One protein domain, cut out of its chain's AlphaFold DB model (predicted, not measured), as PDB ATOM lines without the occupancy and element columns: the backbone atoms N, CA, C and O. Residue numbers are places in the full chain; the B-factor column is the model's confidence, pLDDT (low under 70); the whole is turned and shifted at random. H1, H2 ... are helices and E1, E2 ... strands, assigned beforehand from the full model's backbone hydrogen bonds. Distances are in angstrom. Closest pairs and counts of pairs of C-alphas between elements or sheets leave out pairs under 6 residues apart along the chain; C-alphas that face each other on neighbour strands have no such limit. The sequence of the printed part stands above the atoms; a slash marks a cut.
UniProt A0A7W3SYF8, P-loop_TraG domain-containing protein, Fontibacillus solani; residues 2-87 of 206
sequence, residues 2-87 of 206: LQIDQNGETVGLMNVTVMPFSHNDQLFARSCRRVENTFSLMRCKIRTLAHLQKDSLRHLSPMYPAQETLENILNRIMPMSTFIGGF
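Overview. This is residues 2 to 87 of the 206 residues of the protein "P-loop_TraG domain-containing protein" of Fontibacillus solani (UniProt A0A7W3SYF8). The model is a loose, elongated chain path built on a short two-stranded ribbon, E1 beside E2, with the small helices H1 and H5 at the end of it where Val 11 and Pro 79 lie. From the other end of E1 an extended link, residues 15 to 24, runs out to the far end of the long axis, where the chain folds back as the long helix H2; H3 and H4 lie on the other side of that link from H2. The printed part has 86 residues, with five named helices and two named strands in the order H1 E1 H2 H3 H4 E2 H5; the sheet order is E1 - E2, antiparallel, and the class is mostly helix. The radius of gyration of the C-alphas is 15.6 A, and the spans are 51 by 31 by 21 A.

Arrangement. H1, residues 2 to 6, comes closest to E1, residues 11 to 14, at the C-alphas of Ile 4 and Val 11, 7.7 A apart. E1 is the antiparallel neighbour of E2, residues 76 to 79, with 138 degrees between their directions. N 12 and O 78 are 2.9 A apart and N 76 and O 14 are 2.8 A apart, both within hydrogen-bond range. H2, residues 25 to 41, touches no helix. H3, residues 53 to 60, is apart from H2. H3 and H4, residues 68 to 74, only just touch, with 3 pairs of C-alphas within 8 A, the closest being those of Ser 56 and Leu 70 at 7.2 A. Their lines are about perpendicular, at 87 degrees. H5, residues 80 to 85, comes closest to E1 at the C-alphas of Val 11 and Met 80, 5.5 A apart. In H1, H2, H3, H4 and H5 every O i to N i+4 pair is within hydrogen-bond range.

Along the chain. H1 begins at C-alpha 2, (-10.051, -130.049, 111.306), and is 6.2 A long from first to last C-alpha. E1 is 9.2 A long. H2 begins at C-alpha 25, (19.144, -107.770, 138.702), and is 24.3 A long. H3 measures 10.5 A, H4 9.8 A and E2 9.8 A. H5 is 8.5 A long and ends at C-alpha 85, (1.630, -116.420, 108.215).

Size, cuts and confidence. The two C-alphas farthest apart are those of Gln 6 and Asn 24, at 51.3 A. The printed part has no cut. The link from H2 to H3, 11 residues, is long. Residues 38 to 43, of which 38 to 41 belong to H2, stand free. The mean pLDDT of the printed part is 84.3; residues 2 to 7 and 85 to 87 are under 70.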
ATOM      1  N   LEU A   2      -9.247-129.914 112.538       43.28
ATOM      2  CA  LEU A   2     -10.051-130.049 111.306       43.28
ATOM      3  C   LEU A   2      -9.308-129.680 110.002       43.28
ATOM      4  O   LEU A   2      -9.437-130.395 109.019       43.28
ATOM      5  N   GLN A   3      -8.491-128.617 109.995       45.03
ATOM      6  CA  GLN A   3      -7.721-128.215 108.801       45.03
ATOM      7  C   GLN A   3      -6.564-129.164 108.447       45.03
ATOM      8  O   GLN A   3      -6.296-129.375 107.268       45.03
ATOM      9  N   ILE A   4      -5.925-129.771 109.453       55.81
ATOM     10  CA  ILE A   4      -4.784-130.678 109.259       55.81
ATOM     11  C   ILE A   4      -5.247-131.963 108.559       55.81
ATOM     12  O   ILE A   4      -4.559-132.468 107.678       55.81
ATOM     13  N   ASP A   5      -6.436-132.448 108.921       56.38
ATOM     14  CA  ASP A   5      -6.979-133.724 108.446       56.38
ATOM     15  C   ASP A   5      -7.708-133.601 107.092       56.38
ATOM     16  O   ASP A   5      -7.685-134.524 106.284       56.38
ATOM     17  N   GLN A   6      -8.334-132.449 106.803       55.44
ATOM     18  CA  GLN A   6      -9.117-132.260 105.570       55.44
ATOM     19  C   GLN A   6      -8.320-131.683 104.389       55.44
ATOM     20  O   GLN A   6      -8.655-131.984 103.246       55.44
ATOM     21  N   ASN A   7      -7.270-130.886 104.633       61.47
ATOM     22  CA  ASN A   7      -6.563-130.148 103.572       61.47
ATOM     23  C   ASN A   7      -5.138-130.652 103.279       61.47
ATOM     24  O   ASN A   7      -4.436-130.034 102.480       61.47
ATOM     25  N   GLY A   8      -4.689-131.746 103.910       70.56
ATOM     26  CA  GLY A   8      -3.342-132.297 103.691       70.56
ATOM     27  C   GLY A   8      -2.219-131.336 104.095       70.56
ATOM     28  O   GLY A   8      -1.178-131.272 103.444       70.56
ATOM     29  N   GLU A   9      -2.450-130.536 105.133       75.19
ATOM     30  CA  GLU A   9      -1.550-129.462 105.538       75.19
ATOM     31  C   GLU A   9      -0.261-130.007 106.172       75.19
ATOM     32  O   GLU A   9      -0.297-130.780 107.130       75.19
ATOM     33  N   THR A  10       0.898-129.575 105.663       80.69
ATOM     34  CA  THR A  10       2.195-129.970 106.225       80.69
ATOM     35  C   THR A  10       2.345-129.419 107.638       80.69
ATOM     36  O   THR A  10       2.274-128.207 107.863       80.69
ATOM     37  N   VAL A  11       2.606-130.307 108.593       84.06
ATOM     38  CA  VAL A  11       2.878-129.952 109.988       84.06
ATOM     39  C   VAL A  11       4.374-130.020 110.279       84.06
ATOM     40  O   VAL A  11       5.069-130.924 109.819       84.06
ATOM     41  N   GLY A  12       4.865-129.054 111.049       85.75
ATOM     42  CA  GLY A  12       6.235-129.011 111.552       85.75
ATOM     43  C   GLY A  12       6.269-129.065 113.076       85.75
ATOM     44  O   GLY A  12       5.309-128.685 113.753       85.75
ATOM     45  N   LEU A  13       7.393-129.527 113.626       87.81
ATOM     46  CA  LEU A  13       7.708-129.332 115.038       87.81
ATOM     47  C   LEU A  13       8.386-127.974 115.189       87.81
ATOM     48  O   LEU A  13       9.423-127.720 114.585       87.81
ATOM     49  N   MET A  14       7.774-127.105 115.983       85.50
ATOM     50  CA  MET A  14       8.249-125.746 116.222       85.50
ATOM     51  C   MET A  14       8.384-125.512 117.721       85.50
ATOM     52  O   MET A  14       7.553-125.967 118.513       85.50
ATOM     53  N   ASN A  15       9.404-124.758 118.114       86.94
ATOM     54  CA  ASN A  15       9.522-124.229 119.461       86.94
ATOM     55  C   ASN A  15       9.978-122.766 119.428       86.94
ATOM     56  O   ASN A  15      10.559-122.301 118.450       86.94
ATOM     57  N   VAL A  16       9.668-122.032 120.495       86.31
ATOM     58  CA  VAL A  16      10.124-120.653 120.690       86.31
ATOM     59  C   VAL A  16      10.759-120.576 122.066       86.31
ATOM     60  O   VAL A  16      10.094-120.799 123.079       86.31
ATOM     61  N   THR A  17      12.044-120.243 122.094       89.25
ATOM     62  CA  THR A  17      12.812-120.059 123.326       89.25
ATOM     63  C   THR A  17      13.277-118.609 123.391       89.25
ATOM     64  O   THR A  17      13.802-118.077 122.416       89.25
ATOM     65  N   VAL A  18      13.077-117.950 124.534       90.19
ATOM     66  CA  VAL A  18      13.449-116.542 124.739       90.19
ATOM     67  C   VAL A  18      14.385-116.441 125.932       90.19
ATOM     68  O   VAL A  18      14.073-116.947 127.007       90.19
ATOM     69  N   MET A  19      15.514-115.753 125.752       91.94
ATOM     70  CA  MET A  19      16.473-115.459 126.817       91.94
ATOM     71  C   MET A  19      16.512-113.950 127.083       91.94
ATOM     72  O   MET A  19      17.170-113.213 126.347       91.94
ATOM     73  N   PRO A  20      15.820-113.463 128.128       91.62
ATOM     74  CA  PRO A  20      16.004-112.101 128.606       91.62
ATOM     75  C   PRO A  20      17.431-111.930 129.142       91.62
ATOM     76  O   PRO A  20      17.943-112.801 129.841       91.62
ATOM     77  N   PHE A  21      18.061-110.792 128.862       90.50
ATOM     78  CA  PHE A  21      19.367-110.430 129.413       90.50
ATOM     79  C   PHE A  21      19.355-108.977 129.894       90.50
ATOM     80  O   PHE A  21      18.569-108.151 129.424       90.50
ATOM     81  N   SER A  22      20.186-108.677 130.890       93.56
ATOM     82  CA  SER A  22      20.312-107.356 131.504       93.56
ATOM     83  C   SER A  22      21.614-107.273 132.307       93.56
ATOM     84  O   SER A  22      22.146-108.297 132.723       93.56
ATOM     85  N   HIS A  23      22.107-106.057 132.547       91.69
ATOM     86  CA  HIS A  23      23.342-105.795 133.297       91.69
ATOM     87  C   HIS A  23      23.157-105.738 134.824       91.69
ATOM     88  O   HIS A  23      24.138-105.773 135.557       91.69
ATOM     89  N   ASN A  24      21.917-105.607 135.308       94.56
ATOM     90  CA  ASN A  24      21.581-105.514 136.734       94.56
ATOM     91  C   ASN A  24      20.317-106.335 137.024       94.56
ATOM     92  O   ASN A  24      19.388-106.334 136.207       94.56
ATOM     93  N   ASP A  25      20.263-106.970 138.193       93.94
ATOM     94  CA  ASP A  25      19.144-107.770 138.702       93.94
ATOM     95  C   ASP A  25      17.800-107.031 138.675       93.94
ATOM     96  O   ASP A  25      16.786-107.591 138.256       93.94
ATOM     97  N   GLN A  26      17.773-105.744 139.045       93.19
ATOM     98  CA  GLN A  26      16.535-104.954 139.005       93.19
ATOM     99  C   GLN A  26      16.006-104.800 137.574       93.19
ATOM    100  O   GLN A  26      14.805-104.919 137.320       93.19
ATOM    101  N   LEU A  27      16.907-104.543 136.626       93.19
ATOM    102  CA  LEU A  27      16.573-104.425 135.209       93.19
ATOM    103  C   LEU A  27      16.238-105.797 134.602       93.19
ATOM    104  O   LEU A  27      15.339-105.887 133.771       93.19
ATOM    105  N   PHE A  28      16.885-106.871 135.064       94.00
ATOM    106  CA  PHE A  28      16.592-108.240 134.644       94.00
ATOM    107  C   PHE A  28      15.165-108.637 135.022       94.00
ATOM    108  O   PHE A  28      14.397-109.056 134.158       94.00
ATOM    109  N   ALA A  29      14.762-108.400 136.274       93.56
ATOM    110  CA  ALA A  29      13.402-108.667 136.735       93.56
ATOM    111  C   ALA A  29      12.350-107.893 135.919       93.56
ATOM    112  O   ALA A  29      11.294-108.435 135.586       93.56
ATOM    113  N   ARG A  30      12.645-106.640 135.543       93.38
ATOM    114  CA  ARG A  30      11.781-105.854 134.644       93.38
ATOM    115  C   ARG A  30      11.707-106.459 133.243       93.38
ATOM    116  O   ARG A  30      10.610-106.564 132.700       93.38
ATOM    117  N   SER A  31      12.836-106.876 132.669       93.19
ATOM    118  CA  SER A  31      12.878-107.534 131.358       93.19
ATOM    119  C   SER A  31      12.082-108.838 131.344       93.19
ATOM    120  O   SER A  31      11.304-109.046 130.414       93.19
ATOM    121  N   CYS A  32      12.196-109.671 132.384       92.69
ATOM    122  CA  CYS A  32      11.410-110.900 132.522       92.69
ATOM    123  C   CYS A  32       9.906-110.607 132.576       92.69
ATOM    124  O   CYS A  32       9.161-111.156 131.771       92.69
ATOM    125  N   ARG A  33       9.471-109.660 133.422       92.19
ATOM    126  CA  ARG A  33       8.056-109.244 133.488       92.19
ATOM    127  C   ARG A  33       7.542-108.715 132.152       92.19
ATOM    128  O   ARG A  33       6.408-108.982 131.777       92.19
ATOM    129  N   ARG A  34       8.368-107.962 131.418       91.12
ATOM    130  CA  ARG A  34       7.999-107.452 130.092       91.12
ATOM    131  C   ARG A  34       7.770-108.595 129.107       91.12
ATOM    132  O   ARG A  34       6.763-108.579 128.412       91.12
ATOM    133  N   VAL A  35       8.669-109.578 129.071       91.62
ATOM    134  CA  VAL A  35       8.508-110.775 128.233       91.62
ATOM    135  C   VAL A  35       7.240-111.531 128.631       91.62
ATOM    136  O   VAL A  35       6.408-111.806 127.771       91.62
ATOM    137  N   GLU A  36       7.033-111.785 129.922       90.62
ATOM    138  CA  GLU A  36       5.834-112.460 130.428       90.62
ATOM    139  C   GLU A  36       4.537-111.769 130.002       90.62
ATOM    140  O   GLU A  36       3.627-112.421 129.481       90.62
ATOM    141  N   ASN A  37       4.481-110.444 130.135       87.19
ATOM    142  CA  ASN A  37       3.329-109.649 129.725       87.19
ATOM    143  C   ASN A  37       3.093-109.715 128.211       87.19
ATOM    144  O   ASN A  37       1.958-109.935 127.792       87.19
ATOM    145  N   THR A  38       4.135-109.580 127.383       87.56
ATOM    146  CA  THR A  38       3.996-109.622 125.916       87.56
ATOM    147  C   THR A  38       3.407-110.949 125.442       87.56
ATOM    148  O   THR A  38       2.469-110.966 124.650       87.56
ATOM    149  N   PHE A  39       3.904-112.077 125.951       87.25
ATOM    150  CA  PHE A  39       3.355-113.388 125.593       87.25
ATOM    151  C   PHE A  39       1.956-113.614 126.173       87.25
ATOM    152  O   PHE A  39       1.117-114.203 125.494       87.25
ATOM    153  N   SER A  40       1.672-113.105 127.375       84.19
ATOM    154  CA  SER A  40       0.331-113.195 127.967       84.19
ATOM    155  C   SER A  40      -0.711-112.444 127.133       84.19
ATOM    156  O   SER A  40      -1.803-112.965 126.911       84.19
ATOM    157  N   LEU A  41      -0.360-111.270 126.592       78.88
ATOM    158  CA  LEU A  41      -1.207-110.515 125.659       78.88
ATOM    159  C   LEU A  41      -1.478-111.293 124.362       78.88
ATOM    160  O   LEU A  41      -2.595-111.271 123.854       78.88
ATOM    161  N   MET A  42      -0.491-112.050 123.876       80.38
ATOM    162  CA  MET A  42      -0.645-112.961 122.731       80.38
ATOM    163  C   MET A  42      -1.377-114.271 123.081       80.38
ATOM    164  O   MET A  42      -1.471-115.162 122.241       80.38
ATOM    165  N   ARG A  43      -1.899-114.413 124.311       83.12
ATOM    166  CA  ARG A  43      -2.535-115.638 124.838       83.12
ATOM    167  C   ARG A  43      -1.608-116.861 124.836       83.12
ATOM    168  O   ARG A  43      -2.066-118.004 124.838       83.12
ATOM    169  N   CYS A  44      -0.301-116.627 124.879       83.44
ATOM    170  CA  CYS A  44       0.722-117.658 124.971       83.44
ATOM    171  C   CYS A  44       1.073-117.933 126.438       83.44
ATOM    172  O   CYS A  44       1.270-117.015 127.232       83.44
ATOM    173  N   LYS A  45       1.217-119.214 126.798       84.19
ATOM    174  CA  LYS A  45       1.676-119.625 128.133       84.19
ATOM    175  C   LYS A  45       3.189-119.831 128.130       84.19
ATOM    176  O   LYS A  45       3.678-120.753 127.481       84.19
ATOM    177  N   ILE A  46       3.912-119.024 128.899       88.50
ATOM    178  CA  ILE A  46       5.354-119.203 129.108       88.50
ATOM    179  C   ILE A  46       5.606-120.275 130.172       88.50
ATOM    180  O   ILE A  46       4.829-120.444 131.116       88.50
ATOM    181  N   ARG A  47       6.714-121.003 130.018       88.12
ATOM    182  CA  ARG A  47       7.281-121.865 131.057       88.12
ATOM    183  C   ARG A  47       8.744-121.508 131.277       88.12
ATOM    184  O   ARG A  47       9.509-121.434 130.321       88.12
ATOM    185  N   THR A  48       9.127-121.350 132.537       89.56
ATOM    186  CA  THR A  48      10.525-121.162 132.926       89.56
ATOM    187  C   THR A  48      11.256-122.501 132.901       89.56
ATOM    188  O   THR A  48      10.822-123.461 133.535       89.56
ATOM    189  N   LEU A  49      12.389-122.559 132.201       90.00
ATOM    190  CA  LEU A  49      13.261-123.736 132.116       90.00
ATOM    191  C   LEU A  49      14.169-123.841 133.355       90.00
ATOM    192  O   LEU A  49      15.389-123.685 133.285       90.00
ATOM    193  N   ALA A  50      13.552-124.061 134.518       89.25
ATOM    194  CA  ALA A  50      14.265-124.236 135.780       89.25
ATOM    195  C   ALA A  50      15.155-125.491 135.739       89.25
ATOM    196  O   ALA A  50      14.738-126.533 135.241       89.25
ATOM    197  N   HIS A  51      16.382-125.380 136.257       91.50
ATOM    198  CA  HIS A  51      17.419-126.429 136.255       91.50
ATOM    199  C   HIS A  51      17.940-126.863 134.873       91.50
ATOM    200  O   HIS A  51      18.799-127.736 134.793       91.50
ATOM    201  N   LEU A  52      17.485-126.221 133.796       92.69
ATOM    202  CA  LEU A  52      17.923-126.482 132.424       92.69
ATOM    203  C   LEU A  52      18.671-125.282 131.833       92.69
ATOM    204  O   LEU A  52      18.731-125.129 130.618       92.69
ATOM    205  N   GLN A  53      19.240-124.398 132.661       91.06
ATOM    206  CA  GLN A  53      19.825-123.135 132.191       91.06
ATOM    207  C   GLN A  53      20.986-123.367 131.217       91.06
ATOM    208  O   GLN A  53      21.076-122.706 130.185       91.06
ATOM    209  N   LYS A  54      21.845-124.347 131.519       90.88
ATOM    210  CA  LYS A  54      22.978-124.726 130.667       90.88
ATOM    211  C   LYS A  54      22.515-125.262 129.313       90.88
ATOM    212  O   LYS A  54      23.037-124.845 128.281       90.88
ATOM    213  N   ASP A  55      21.533-126.157 129.319       91.38
ATOM    214  CA  ASP A  55      21.035-126.787 128.097       91.38
ATOM    215  C   ASP A  55      20.199-125.805 127.267       91.38
ATOM    216  O   ASP A  55      20.306-125.796 126.046       91.38
ATOM    217  N   SER A  56      19.471-124.894 127.921       91.00
ATOM    218  CA  SER A  56      18.754-123.780 127.280       91.00
ATOM    219  C   SER A  56      19.700-122.821 126.577       91.00
ATOM    220  O   SER A  56      19.447-122.433 125.439       91.00
ATOM    221  N   LEU A  57      20.818-122.473 127.220       90.56
ATOM    222  CA  LEU A  57      21.834-121.625 126.605       90.56
ATOM    223  C   LEU A  57      22.463-122.302 125.382       90.56
ATOM    224  O   LEU A  57      22.664-121.650 124.363       90.56
ATOM    225  N   ARG A  58      22.752-123.606 125.467       91.44
ATOM    226  CA  ARG A  58      23.267-124.383 124.330       91.44
ATOM    227  C   ARG A  58      22.250-124.455 123.195       91.44
ATOM    228  O   ARG A  58      22.621-124.204 122.064       91.44
ATOM    229  N   HIS A  59      20.985-124.727 123.502       90.25
ATOM    230  CA  HIS A  59      19.909-124.817 122.514       90.25
ATOM    231  C   HIS A  59      19.651-123.482 121.790       90.25
ATOM    232  O   HIS A  59      19.304-123.481 120.617       90.25
ATOM    233  N   LEU A  60      19.846-122.345 122.467       88.44
ATOM    234  CA  LEU A  60      19.753-121.009 121.864       88.44
ATOM    235  C   LEU A  60      21.011-120.575 121.106       88.44
ATOM    236  O   LEU A  60      20.968-119.633 120.316       88.44
ATOM    237  N   SER A  61      22.152-121.188 121.403       89.25
ATOM    238  CA  SER A  61      23.430-120.763 120.855       89.25
ATOM    239  C   SER A  61      23.614-121.308 119.439       89.25
ATOM    240  O   SER A  61      23.489-122.513 119.239       89.25
ATOM    241  N   PRO A  62      24.041-120.480 118.467       87.50
ATOM    242  CA  PRO A  62      24.343-120.955 117.115       87.50
ATOM    243  C   PRO A  62      25.586-121.860 117.059       87.50
ATOM    244  O   PRO A  62      25.885-122.432 116.017       87.50
ATOM    245  N   MET A  63      26.337-121.966 118.162       89.44
ATOM    246  CA  MET A  63      27.577-122.742 118.252       89.44
ATOM    247  C   MET A  63      27.350-124.201 118.660       89.44
ATOM    248  O   MET A  63      28.295-124.987 118.663       89.44
ATOM    249  N   TYR A  64      26.129-124.563 119.051       90.12
ATOM    250  CA  TYR A  64      25.796-125.899 119.530       90.12
ATOM    251  C   TYR A  64      24.610-126.459 118.744       90.12
ATOM    252  O   TYR A  64      23.752-125.696 118.299       90.12
ATOM    253  N   PRO A  65      24.527-127.791 118.585       88.12
ATOM    254  CA  PRO A  65      23.321-128.408 118.063       88.12
ATOM    255  C   PRO A  65      22.155-128.213 119.040       88.12
ATOM    256  O   PRO A  65      22.343-128.017 120.251       88.12
ATOM    257  N   ALA A  66      20.943-128.318 118.503       84.38
ATOM    258  CA  ALA A  66      19.739-128.340 119.309       84.38
ATOM    259  C   ALA A  66      19.790-129.509 120.309       84.38
ATOM    260  O   ALA A  66      20.235-130.613 120.002       84.38
ATOM    261  N   GLN A  67      19.400-129.228 121.551       90.38
ATOM    262  CA  GLN A  67      19.413-130.215 122.631       90.38
ATOM    263  C   GLN A  67      18.134-131.063 122.614       90.38
ATOM    264  O   GLN A  67      17.052-130.509 122.824       90.38
ATOM    265  N   GLU A  68      18.261-132.385 122.455       89.12
ATOM    266  CA  GLU A  68      17.132-133.336 122.380       89.12
ATOM    267  C   GLU A  68      16.188-133.236 123.587       89.12
ATOM    268  O   GLU A  68      14.966-133.219 123.446       89.12
ATOM    269  N   THR A  69      16.740-133.103 124.798       89.19
ATOM    270  CA  THR A  69      15.947-132.926 126.025       89.19
ATOM    271  C   THR A  69      15.031-131.707 125.931       89.19
ATOM    272  O   THR A  69      13.877-131.764 126.351       89.19
ATOM    273  N   LEU A  70      15.526-130.601 125.367       89.19
ATOM    274  CA  LEU A  70      14.732-129.386 125.203       89.19
ATOM    275  C   LEU A  70      13.723-129.524 124.073       89.19
ATOM    276  O   LEU A  70      12.586-129.101 124.249       89.19
ATOM    277  N   GLU A  71      14.097-130.143 122.957       88.38
ATOM    278  CA  GLU A  71      13.174-130.431 121.859       88.38
ATOM    279  C   GLU A  71      11.966-131.237 122.342       88.38
ATOM    280  O   GLU A  71      10.826-130.847 122.093       88.38
ATOM    281  N   ASN A  72      12.191-132.279 123.142       87.50
ATOM    282  CA  ASN A  72      11.121-133.097 123.717       87.50
ATOM    283  C   ASN A  72      10.177-132.301 124.637       87.50
ATOM    284  O   ASN A  72       8.985-132.594 124.718       87.50
ATOM    285  N   ILE A  73      10.684-131.278 125.330       87.75
ATOM    286  CA  ILE A  73       9.890-130.441 126.243       87.75
ATOM    287  C   ILE A  73       9.146-129.331 125.479       87.75
ATOM    288  O   ILE A  73       7.986-129.004 125.782       87.75
ATOM    289  N   LEU A  74       9.823-128.711 124.515       87.94
ATOM    290  CA  LEU A  74       9.432-127.442 123.913       87.94
ATOM    291  C   LEU A  74       8.705-127.600 122.582       87.94
ATOM    292  O   LEU A  74       7.852-126.764 122.285       87.94
ATOM    293  N   ASN A  75       8.989-128.652 121.809       89.31
ATOM    294  CA  ASN A  75       8.396-128.817 120.489       89.31
ATOM    295  C   ASN A  75       6.874-128.918 120.584       89.31
ATOM    296  O   ASN A  75       6.296-129.629 121.415       89.31
ATOM    297  N   ARG A  76       6.210-128.161 119.721       86.38
ATOM    298  CA  ARG A  76       4.770-128.202 119.503       86.38
ATOM    299  C   ARG A  76       4.526-128.471 118.034       86.38
ATOM    300  O   ARG A  76       5.211-127.929 117.172       86.38
ATOM    301  N   ILE A  77       3.536-129.315 117.771       86.31
ATOM    302  CA  ILE A  77       3.049-129.547 116.417       86.31
ATOM    303  C   ILE A  77       2.329-128.271 115.983       86.31
ATOM    304  O   ILE A  77       1.371-127.849 116.635       86.31
ATOM    305  N   MET A  78       2.806-127.652 114.908       83.94
ATOM    306  CA  MET A  78       2.229-126.440 114.333       83.94
ATOM    307  C   MET A  78       2.078-126.615 112.815       83.94
ATOM    308  O   MET A  78       2.999-127.124 112.169       83.94
ATOM    309  N   PRO A  79       0.948-126.196 112.218       85.56
ATOM    310  CA  PRO A  79       0.825-126.131 110.768       85.56
ATOM    311  C   PRO A  79       1.861-125.183 110.157       85.56
ATOM    312  O   PRO A  79       2.073-124.076 110.658       85.56
ATOM    313  N   MET A  80       2.484-125.575 109.044       80.75
ATOM    314  CA  MET A  80       3.472-124.728 108.364       80.75
ATOM    315  C   MET A  80       2.860-123.424 107.841       80.75
ATOM    316  O   MET A  80       3.547-122.407 107.785       80.75
ATOM    317  N   SER A  81       1.563-123.417 107.527       75.44
ATOM    318  CA  SER A  81       0.828-122.202 107.166       75.44
ATOM    319  C   SER A  81       0.826-121.160 108.291       75.44
ATOM    320  O   SER A  81       1.009-119.978 108.013       75.44
ATOM    321  N   THR A  82       0.699-121.575 109.560       74.69
ATOM    322  CA  THR A  82       0.772-120.686 110.730       74.69
ATOM    323  C   THR A  82       2.152-120.048 110.841       74.69
ATOM    324  O   THR A  82       2.257-118.854 111.103       74.69
ATOM    325  N   PHE A  83       3.211-120.821 110.594       72.75
ATOM    326  CA  PHE A  83       4.578-120.305 110.595       72.75
ATOM    327  C   PHE A  83       4.823-119.309 109.456       72.75
ATOM    328  O   PHE A  83       5.355-118.227 109.690       72.75
ATOM    329  N   ILE A  84       4.382-119.638 108.237       70.56
ATOM    330  CA  ILE A  84       4.481-118.746 107.073       70.56
ATOM    331  C   ILE A  84       3.670-117.463 107.304       70.56
ATOM    332  O   ILE A  84       4.156-116.372 107.025       70.56
ATOM    333  N   GLY A  85       2.465-117.571 107.867       65.19
ATOM    334  CA  GLY A  85       1.630-116.420 108.215       65.19
ATOM    335  C   GLY A  85       2.209-115.551 109.337       65.19
ATOM    336  O   GLY A  85       1.902-114.366 109.402       65.19
ATOM    337  N   GLY A  86       3.062-116.118 110.195       62.34
ATOM    338  CA  GLY A  86       3.764-115.424 111.277       62.34
ATOM    339  C   GLY A  86       5.146-114.878 110.904       62.34
ATOM    340  O   GLY A  86       5.885-114.465 111.800       62.34
ATOM    341  N   PHE A  87       5.536-114.901 109.623       59.50
ATOM    342  CA  PHE A  87       6.851-114.413 109.206       59.50
ATOM    343  C   PHE A  87       7.042-112.936 109.591       59.50
ATOM    344  O   PHE A  87       6.136-112.133 109.389       59.50
TER     345      PHE A  87